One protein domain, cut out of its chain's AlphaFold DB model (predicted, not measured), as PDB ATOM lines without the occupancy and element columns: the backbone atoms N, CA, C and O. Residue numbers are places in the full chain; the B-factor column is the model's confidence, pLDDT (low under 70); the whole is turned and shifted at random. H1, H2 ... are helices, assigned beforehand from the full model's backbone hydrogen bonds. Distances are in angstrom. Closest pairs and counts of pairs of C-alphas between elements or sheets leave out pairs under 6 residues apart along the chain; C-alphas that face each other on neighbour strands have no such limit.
ATOM      1  N   ALA A 154     149.672 147.285 113.311       75.56
ATOM      2  CA  ALA A 154     150.616 147.533 114.404       75.56
ATOM      3  C   ALA A 154     150.049 148.446 115.510       75.56
ATOM      4  O   ALA A 154     150.259 148.184 116.695       75.56
ATOM      5  N   ALA A 155     149.292 149.487 115.146       76.06
ATOM      6  CA  ALA A 155     148.643 150.368 116.114       76.06
ATOM      7  C   ALA A 155     147.539 149.635 116.893       76.06
ATOM      8  O   ALA A 155     147.389 149.846 118.098       76.06
ATOM      9  N   ILE A 156     146.811 148.728 116.232       77.31
ATOM     10  CA  ILE A 156     145.777 147.897 116.865       77.31
ATOM     11  C   ILE A 156     146.414 146.938 117.879       77.31
ATOM     12  O   ILE A 156     145.956 146.864 119.016       77.31
ATOM     13  N   HIS A 157     147.515 146.267 117.531       76.88
ATOM     14  CA  HIS A 157     148.208 145.385 118.475       76.88
ATOM     15  C   HIS A 157     148.823 146.129 119.667       76.88
ATOM     16  O   HIS A 157     148.793 145.624 120.784       76.88
ATOM     17  N   GLY A 158     149.334 147.348 119.463       76.19
ATOM     18  CA  GLY A 158     149.881 148.163 120.553       76.19
ATOM     19  C   GLY A 158     148.831 148.671 121.546       76.19
ATOM     20  O   GLY A 158     149.158 148.924 122.704       76.19
ATOM     21  N   THR A 159     147.579 148.826 121.109       72.44
ATOM     22  CA  THR A 159     146.487 149.401 121.915       72.44
ATOM     23  C   THR A 159     145.550 148.348 122.503       72.44
ATOM     24  O   THR A 159     145.069 148.516 123.625       72.44
ATOM     25  N   PHE A 160     145.299 147.259 121.773       74.19
ATOM     26  CA  PHE A 160     144.346 146.209 122.140       74.19
ATOM     27  C   PHE A 160     145.012 144.860 122.457       74.19
ATOM     28  O   PHE A 160     144.332 143.974 122.965       74.19
ATOM     29  N   GLY A 161     146.319 144.711 122.229       78.94
ATOM     30  CA  GLY A 161     147.109 143.525 122.565       78.94
ATOM     31  C   GLY A 161     147.378 142.570 121.403       78.94
ATOM     32  O   GLY A 161     147.005 142.813 120.257       78.94
ATOM     33  N   GLU A 162     148.075 141.465 121.685       78.88
ATOM     34  CA  GLU A 162     148.552 140.533 120.652       78.88
ATOM     35  C   GLU A 162     147.408 139.825 119.908       78.88
ATOM     36  O   GLU A 162     147.564 139.475 118.737       78.88
ATOM     37  N   ARG A 163     146.234 139.650 120.533       82.25
ATOM     38  CA  ARG A 163     145.058 139.006 119.915       82.25
ATOM     39  C   ARG A 163     143.800 139.872 120.067       82.25
ATOM     40  O   ARG A 163     142.918 139.548 120.867       82.25
ATOM     41  N   PRO A 164     143.694 140.964 119.288       81.00
ATOM     42  CA  PRO A 164     142.692 142.000 119.512       81.00
ATOM     43  C   PRO A 164     141.300 141.649 118.955       81.00
ATOM     44  O   PRO A 164     140.317 142.295 119.305       81.00
ATOM     45  N   PHE A 165     141.166 140.623 118.110       84.19
ATOM     46  CA  PHE A 165     139.886 140.271 117.487       84.19
ATOM     47  C   PHE A 165     139.242 139.075 118.195       84.19
ATOM     48  O   PHE A 165     139.752 137.956 118.100       84.19
ATOM     49  N   LYS A 166     138.119 139.288 118.892       83.94
ATOM     50  CA  LYS A 166     137.373 138.241 119.615       83.94
ATOM     51  C   LYS A 166     136.159 137.774 118.804       83.94
ATOM     52  O   LYS A 166     135.417 138.598 118.282       83.94
ATOM     53  N   CYS A 167     135.941 136.462 118.725       83.38
ATOM     54  CA  CYS A 167     134.727 135.902 118.135       83.38
ATOM     55  C   CYS A 167     133.504 136.238 119.017       83.38
ATOM     56  O   CYS A 167     133.578 136.070 120.235       83.38
ATOM     57  N   PRO A 168     132.372 136.691 118.452       80.69
ATOM     58  CA  PRO A 168     131.168 136.947 119.244       80.69
ATOM     59  C   PRO A 168     130.495 135.656 119.733       80.69
ATOM     60  O   PRO A 168     129.823 135.675 120.759       80.69
ATOM     61  N   LEU A 169     130.693 134.535 119.029       80.12
ATOM     62  CA  LEU A 169     130.018 133.264 119.316       80.12
ATOM     63  C   LEU A 169     130.814 132.330 120.236       80.12
ATOM     64  O   LEU A 169     130.260 131.377 120.777       80.12
ATOM     65  N   CYS A 170     132.112 132.572 120.430       83.19
ATOM     66  CA  CYS A 170     132.938 131.748 121.309       83.19
ATOM     67  C   CYS A 170     134.081 132.547 121.948       83.19
ATOM     68  O   CYS A 170     134.369 133.683 121.584       83.19
ATOM     69  N   ALA A 171     134.791 131.943 122.902       81.31
ATOM     70  CA  ALA A 171     135.912 132.591 123.587       81.31
ATOM     71  C   ALA A 171     137.188 132.742 122.723       81.31
ATOM     72  O   ALA A 171     138.213 133.207 123.225       81.31
ATOM     73  N   HIS A 172     137.158 132.363 121.440       81.25
ATOM     74  CA  HIS A 172     138.333 132.398 120.574       81.25
ATOM     75  C   HIS A 172     138.753 133.833 120.230       81.25
ATOM     76  O   HIS A 172     137.939 134.663 119.815       81.25
ATOM     77  N   ARG A 173     140.053 134.114 120.366       84.44
ATOM     78  CA  ARG A 173     140.675 135.386 119.980       84.44
ATOM     79  C   ARG A 173     141.723 135.158 118.907       84.44
ATOM     80  O   ARG A 173     142.493 134.197 118.962       84.44
ATOM     81  N   SER A 174     141.801 136.069 117.954       82.81
ATOM     82  CA  SER A 174     142.707 135.981 116.816       82.81
ATOM     83  C   SER A 174     143.531 137.264 116.660       82.81
ATOM     84  O   SER A 174     143.073 138.345 117.040       82.81
ATOM     85  N   PRO A 175     144.763 137.153 116.136       81.94
ATOM     86  CA  PRO A 175     145.643 138.299 115.933       81.94
ATOM     87  C   PRO A 175     145.238 139.144 114.723       81.94
ATOM     88  O   PRO A 175     145.484 140.340 114.699       81.94
ATOM     89  N   THR A 176     144.587 138.552 113.719       82.94
ATOM     90  CA  THR A 176     144.233 139.242 112.473       82.94
ATOM     91  C   THR A 176     142.757 139.053 112.131       82.94
ATOM     92  O   THR A 176     142.193 137.996 112.425       82.94
ATOM     93  N   PRO A 177     142.129 140.019 111.435       82.00
ATOM     94  CA  PRO A 177     140.721 139.906 111.058       82.00
ATOM     95  C   PRO A 177     140.488 138.727 110.100       82.00
ATOM     96  O   PRO A 177     139.485 138.026 110.199       82.00
ATOM     97  N   LYS A 178     141.460 138.426 109.226       84.12
ATOM     98  CA  LYS A 178     141.409 137.258 108.331       84.12
ATOM     99  C   LYS A 178     141.360 135.940 109.112       84.12
ATOM    100  O   LYS A 178     140.558 135.070 108.778       84.12
ATOM    101  N   ALA A 179     142.151 135.807 110.178       83.19
ATOM    102  CA  ALA A 179     142.123 134.620 111.031       83.19
ATOM    103  C   ALA A 179     140.774 134.462 111.755       83.19
ATOM    104  O   ALA A 179     140.270 133.342 111.844       83.19
ATOM    105  N   LEU A 180     140.145 135.564 112.184       84.25
ATOM    106  CA  LEU A 180     138.788 135.530 112.743       84.25
ATOM    107  C   LEU A 180     137.772 135.018 111.720       84.25
ATOM    108  O   LEU A 180     136.977 134.135 112.034       84.25
ATOM    109  N   THR A 181     137.823 135.523 110.482       82.75
ATOM    110  CA  THR A 181     136.893 135.087 109.426       82.75
ATOM    111  C   THR A 181     137.058 133.608 109.071       82.75
ATOM    112  O   THR A 181     136.066 132.930 108.815       82.75
ATOM    113  N   ALA A 182     138.287 133.083 109.094       84.75
ATOM    114  CA  ALA A 182     138.554 131.666 108.854       84.75
ATOM    115  C   ALA A 182     138.028 130.784 109.996       84.75
ATOM    116  O   ALA A 182     137.343 129.795 109.743       84.75
ATOM    117  N   HIS A 183     138.288 131.175 111.248       84.44
ATOM    118  CA  HIS A 183     137.748 130.505 112.432       84.44
ATOM    119  C   HIS A 183     136.217 130.452 112.389       84.44
ATOM    120  O   HIS A 183     135.618 129.397 112.590       84.44
ATOM    121  N   TYR A 184     135.592 131.578 112.059       80.62
ATOM    122  CA  TYR A 184     134.148 131.679 111.998       80.62
ATOM    123  C   TYR A 184     133.548 130.787 110.905       80.62
ATOM    124  O   TYR A 184     132.656 129.998 111.191       80.62
ATOM    125  N   LYS A 185     134.104 130.803 109.687       81.56
ATOM    126  CA  LYS A 185     133.661 129.917 108.595       81.56
ATOM    127  C   LYS A 185     133.860 128.429 108.900       81.56
ATOM    128  O   LYS A 185     133.094 127.603 108.418       81.56
ATOM    129  N   GLY A 186     134.895 128.078 109.661       80.69
ATOM    130  CA  GLY A 186     135.192 126.688 110.007       80.69
ATOM    131  C   GLY A 186     134.300 126.132 111.118       80.69
ATOM    132  O   GLY A 186     133.838 124.994 111.020       80.69
ATOM    133  N   ILE A 187     134.062 126.932 112.159       81.38
ATOM    134  CA  ILE A 187     133.428 126.489 113.410       81.38
ATOM    135  C   ILE A 187     131.953 126.911 113.488       81.38
ATOM    136  O   ILE A 187     131.128 126.154 113.989       81.38
ATOM    137  N   HIS A 188     131.598 128.070 112.933       79.50
ATOM    138  CA  HIS A 188     130.262 128.671 112.994       79.50
ATOM    139  C   HIS A 188     129.644 128.779 111.590       79.50
ATOM    140  O   HIS A 188     129.342 129.859 111.094       79.50
ATOM    141  N   LYS A 189     129.476 127.627 110.925       69.69
ATOM    142  CA  LYS A 189     129.112 127.499 109.497       69.69
ATOM    143  C   LYS A 189     127.771 128.132 109.074       69.69
ATOM    144  O   LYS A 189     127.534 128.224 107.873       69.69
ATOM    145  N   HIS A 190     126.906 128.532 110.011       61.41
ATOM    146  CA  HIS A 190     125.528 128.967 109.726       61.41
ATOM    147  C   HIS A 190     125.217 130.435 110.009       61.41
ATOM    148  O   HIS A 190     124.138 130.890 109.638       61.41
ATOM    149  N   ASP A 191     126.150 131.186 110.577       60.56
ATOM    150  CA  ASP A 191     125.930 132.594 110.883       60.56
ATOM    151  C   ASP A 191     126.806 133.462 109.958       60.56
ATOM    152  O   ASP A 191     127.753 132.967 109.345       60.56
ATOM    153  N   SER A 192     126.493 134.753 109.801       57.03
ATOM    154  CA  SER A 192     127.341 135.729 109.095       57.03
ATOM    155  C   SER A 192     127.784 136.834 110.056       57.03
ATOM    156  O   SER A 192     126.929 137.506 110.631       57.03
ATOM    157  N   VAL A 193     129.095 137.071 110.211       56.94
ATOM    158  CA  VAL A 193     129.586 138.212 111.009       56.94
ATOM    159  C   VAL A 193     129.723 139.459 110.139       56.94
ATOM    160  O   VAL A 193     130.347 139.409 109.077       56.94
ATOM    161  N   GLY A 194     129.200 140.582 110.635       61.78
ATOM    162  CA  GLY A 194     129.600 141.922 110.205       61.78
ATOM    163  C   GLY A 194     131.014 142.302 110.673       61.78
ATOM    164  O   GLY A 194     131.738 141.505 111.263       61.78
ATOM    165  N   GLU A 195     131.429 143.533 110.390       59.56
ATOM    166  CA  GLU A 195     132.749 144.056 110.759       59.56
ATOM    167  C   GLU A 195     132.936 144.046 112.293       59.56
ATOM    168  O   GLU A 195     132.188 144.697 113.017       59.56
ATOM    169  N   VAL A 196     133.893 143.257 112.806       66.00
ATOM    170  CA  VAL A 196     134.146 143.140 114.257       66.00
ATOM    171  C   VAL A 196     135.174 144.173 114.687       66.00
ATOM    172  O   VAL A 196     136.321 144.140 114.233       66.00
ATOM    173  N   GLU A 197     134.784 145.051 115.607       72.38
ATOM    174  CA  GLU A 197     135.696 146.025 116.198       72.38
ATOM    175  C   GLU A 197     136.744 145.354 117.116       72.38
ATOM    176  O   GLU A 197     136.426 144.416 117.861       72.38
ATOM    177  N   PRO A 198     138.011 145.819 117.103       74.88
ATOM    178  CA  PRO A 198     139.048 145.330 118.008       74.88
ATOM    179  C   PRO A 198     138.646 145.494 119.480       74.88
ATOM    180  O   PRO A 198     138.305 146.581 119.939       74.88
ATOM    181  N   THR A 199     138.722 144.410 120.248       78.25
ATOM    182  CA  THR A 199     138.423 144.384 121.684       78.25
ATOM    183  C   THR A 199     139.711 144.208 122.484       78.25
ATOM    184  O   THR A 199     140.603 143.465 122.082       78.25
ATOM    185  N   ARG A 200     139.816 144.858 123.649       70.19
ATOM    186  CA  ARG A 200     141.025 144.778 124.488       70.19
ATOM    187  C   ARG A 200     141.303 143.348 124.999       70.19
ATOM    188  O   ARG A 200     140.399 142.644 125.459       70.19
ATOM    189  N   ASP A 201     142.571 142.963 124.880       71.62
ATOM    190  CA  ASP A 201     143.335 141.835 125.435       71.62
ATOM    191  C   ASP A 201     143.317 141.705 126.977       71.62
ATOM    192  O   ASP A 201     144.043 142.497 127.574       71.62
ATOM    193  N   PRO A 202     142.590 140.801 127.673       67.44
ATOM    194  CA  PRO A 202     142.766 140.606 129.118       67.44
ATOM    195  C   PRO A 202     144.204 140.249 129.518       67.44
ATOM    196  O   PRO A 202     144.638 140.613 130.604       67.44
ATOM    197  N   ASN A 203     144.955 139.584 128.635       63.47
ATOM    198  CA  ASN A 203     146.356 139.219 128.847       63.47
ATOM    199  C   ASN A 203     147.334 140.239 128.242       63.47
ATOM    200  O   ASN A 203     148.484 139.905 127.966       63.47
ATOM    201  N   HIS A 204     146.920 141.487 128.004       67.88
ATOM    202  CA  HIS A 204     147.823 142.511 127.485       67.88
ATOM    203  C   HIS A 204     148.845 142.943 128.557       67.88
ATOM    204  O   HIS A 204     148.617 143.868 129.335       67.88
ATOM    205  N   ILE A 205     150.002 142.271 128.574       60.47
ATOM    206  CA  ILE A 205     151.065 142.366 129.597       60.47
ATOM    207  C   ILE A 205     151.561 143.806 129.834       60.47
ATOM    208  O   ILE A 205     151.941 144.150 130.953       60.47
ATOM    209  N   ARG A 206     151.492 144.698 128.833       56.66
ATOM    210  CA  ARG A 206     151.867 146.116 129.011       56.66
ATOM    211  C   ARG A 206     150.994 146.847 130.036       56.66
ATOM    212  O   ARG A 206     151.484 147.772 130.675       56.66
ATOM    213  N   GLN A 207     149.747 146.413 130.244       53.69
ATOM    214  CA  GLN A 207     148.900 146.967 131.300       53.69
ATOM    215  C   GLN A 207     149.315 146.520 132.700       53.69
ATOM    216  O   GLN A 207     149.254 147.334 133.615       53.69
ATOM    217  N   LEU A 208     149.786 145.282 132.876       51.31
ATOM    218  CA  LEU A 208     150.268 144.805 134.179       51.31
ATOM    219  C   LEU A 208     151.503 145.592 134.642       51.31
ATOM    220  O   LEU A 208     151.640 145.884 135.827       51.31
ATOM    221  N   GLN A 209     152.350 146.012 133.696       52.25
ATOM    222  CA  GLN A 209     153.493 146.886 133.976       52.25
ATOM    223  C   GLN A 209     153.072 148.336 134.266       52.25
ATOM    224  O   GLN A 209     153.625 148.956 135.169       52.25
ATOM    225  N   SER A 210     152.071 148.885 133.561       50.66
ATOM    226  CA  SER A 210     151.585 150.254 133.812       50.66
ATOM    227  C   SER A 210     150.665 150.390 135.032       50.66
ATOM    228  O   SER A 210     150.538 151.480 135.575       50.66
ATOM    229  N   ALA A 211     150.012 149.306 135.460       49.91
ATOM    230  CA  ALA A 211     149.113 149.272 136.617       49.91
ATOM    231  C   ALA A 211     149.831 148.928 137.939       49.91
ATOM    232  O   ALA A 211     149.174 148.702 138.950       49.91
TER     233      ALA A 211
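AT A GLANCE: This is residues 154 to 211 of the 258 residues of an uncharacterized protein of Sclerotinia borealis (strain F-4128) (UniProt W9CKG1). The model is a rod in which three short helices stay away from one another, H3 at one end, H1 in the same half, and H2 in the other half beside a loop tied by residues 165 to 166 and 173 to 174. From H2 the unnamed residues 188 to 204 fold back along the rod to H3. The 58 printed residues, 24 of them in named elements, hold H1, H2 and H3 in that order and no named strand: all helix. The whole is only just compact, close to loose, with a radius of gyration of the C-alphas of 12.4 A, and spans 41 by 20 by 14 A.

IN THESE COORDINATES: H1 is residues 154 to 160, beginning at C-alpha 154 (150.616, 147.533, 114.404). H2, residues 177 to 187, is 15.5 A long. H3, residues 205 to 210, ends at C-alpha 210 (151.585, 150.254, 133.812).

HOW THE PARTS SIT: H1, H2 and H3 are apart from one another. Residues 165 to 166 pair with 173 to 174, antiparallel. Every O i to N i+4 pair is within hydrogen-bond range in H1, H2 and H3.

THE WHOLE: The C-alphas farthest apart, His 190 and Ser 210, are 41.4 A apart. Both links are long, and the printed part has no cut. Residues 189 to 196 and 202 to 211 have pLDDT under 70.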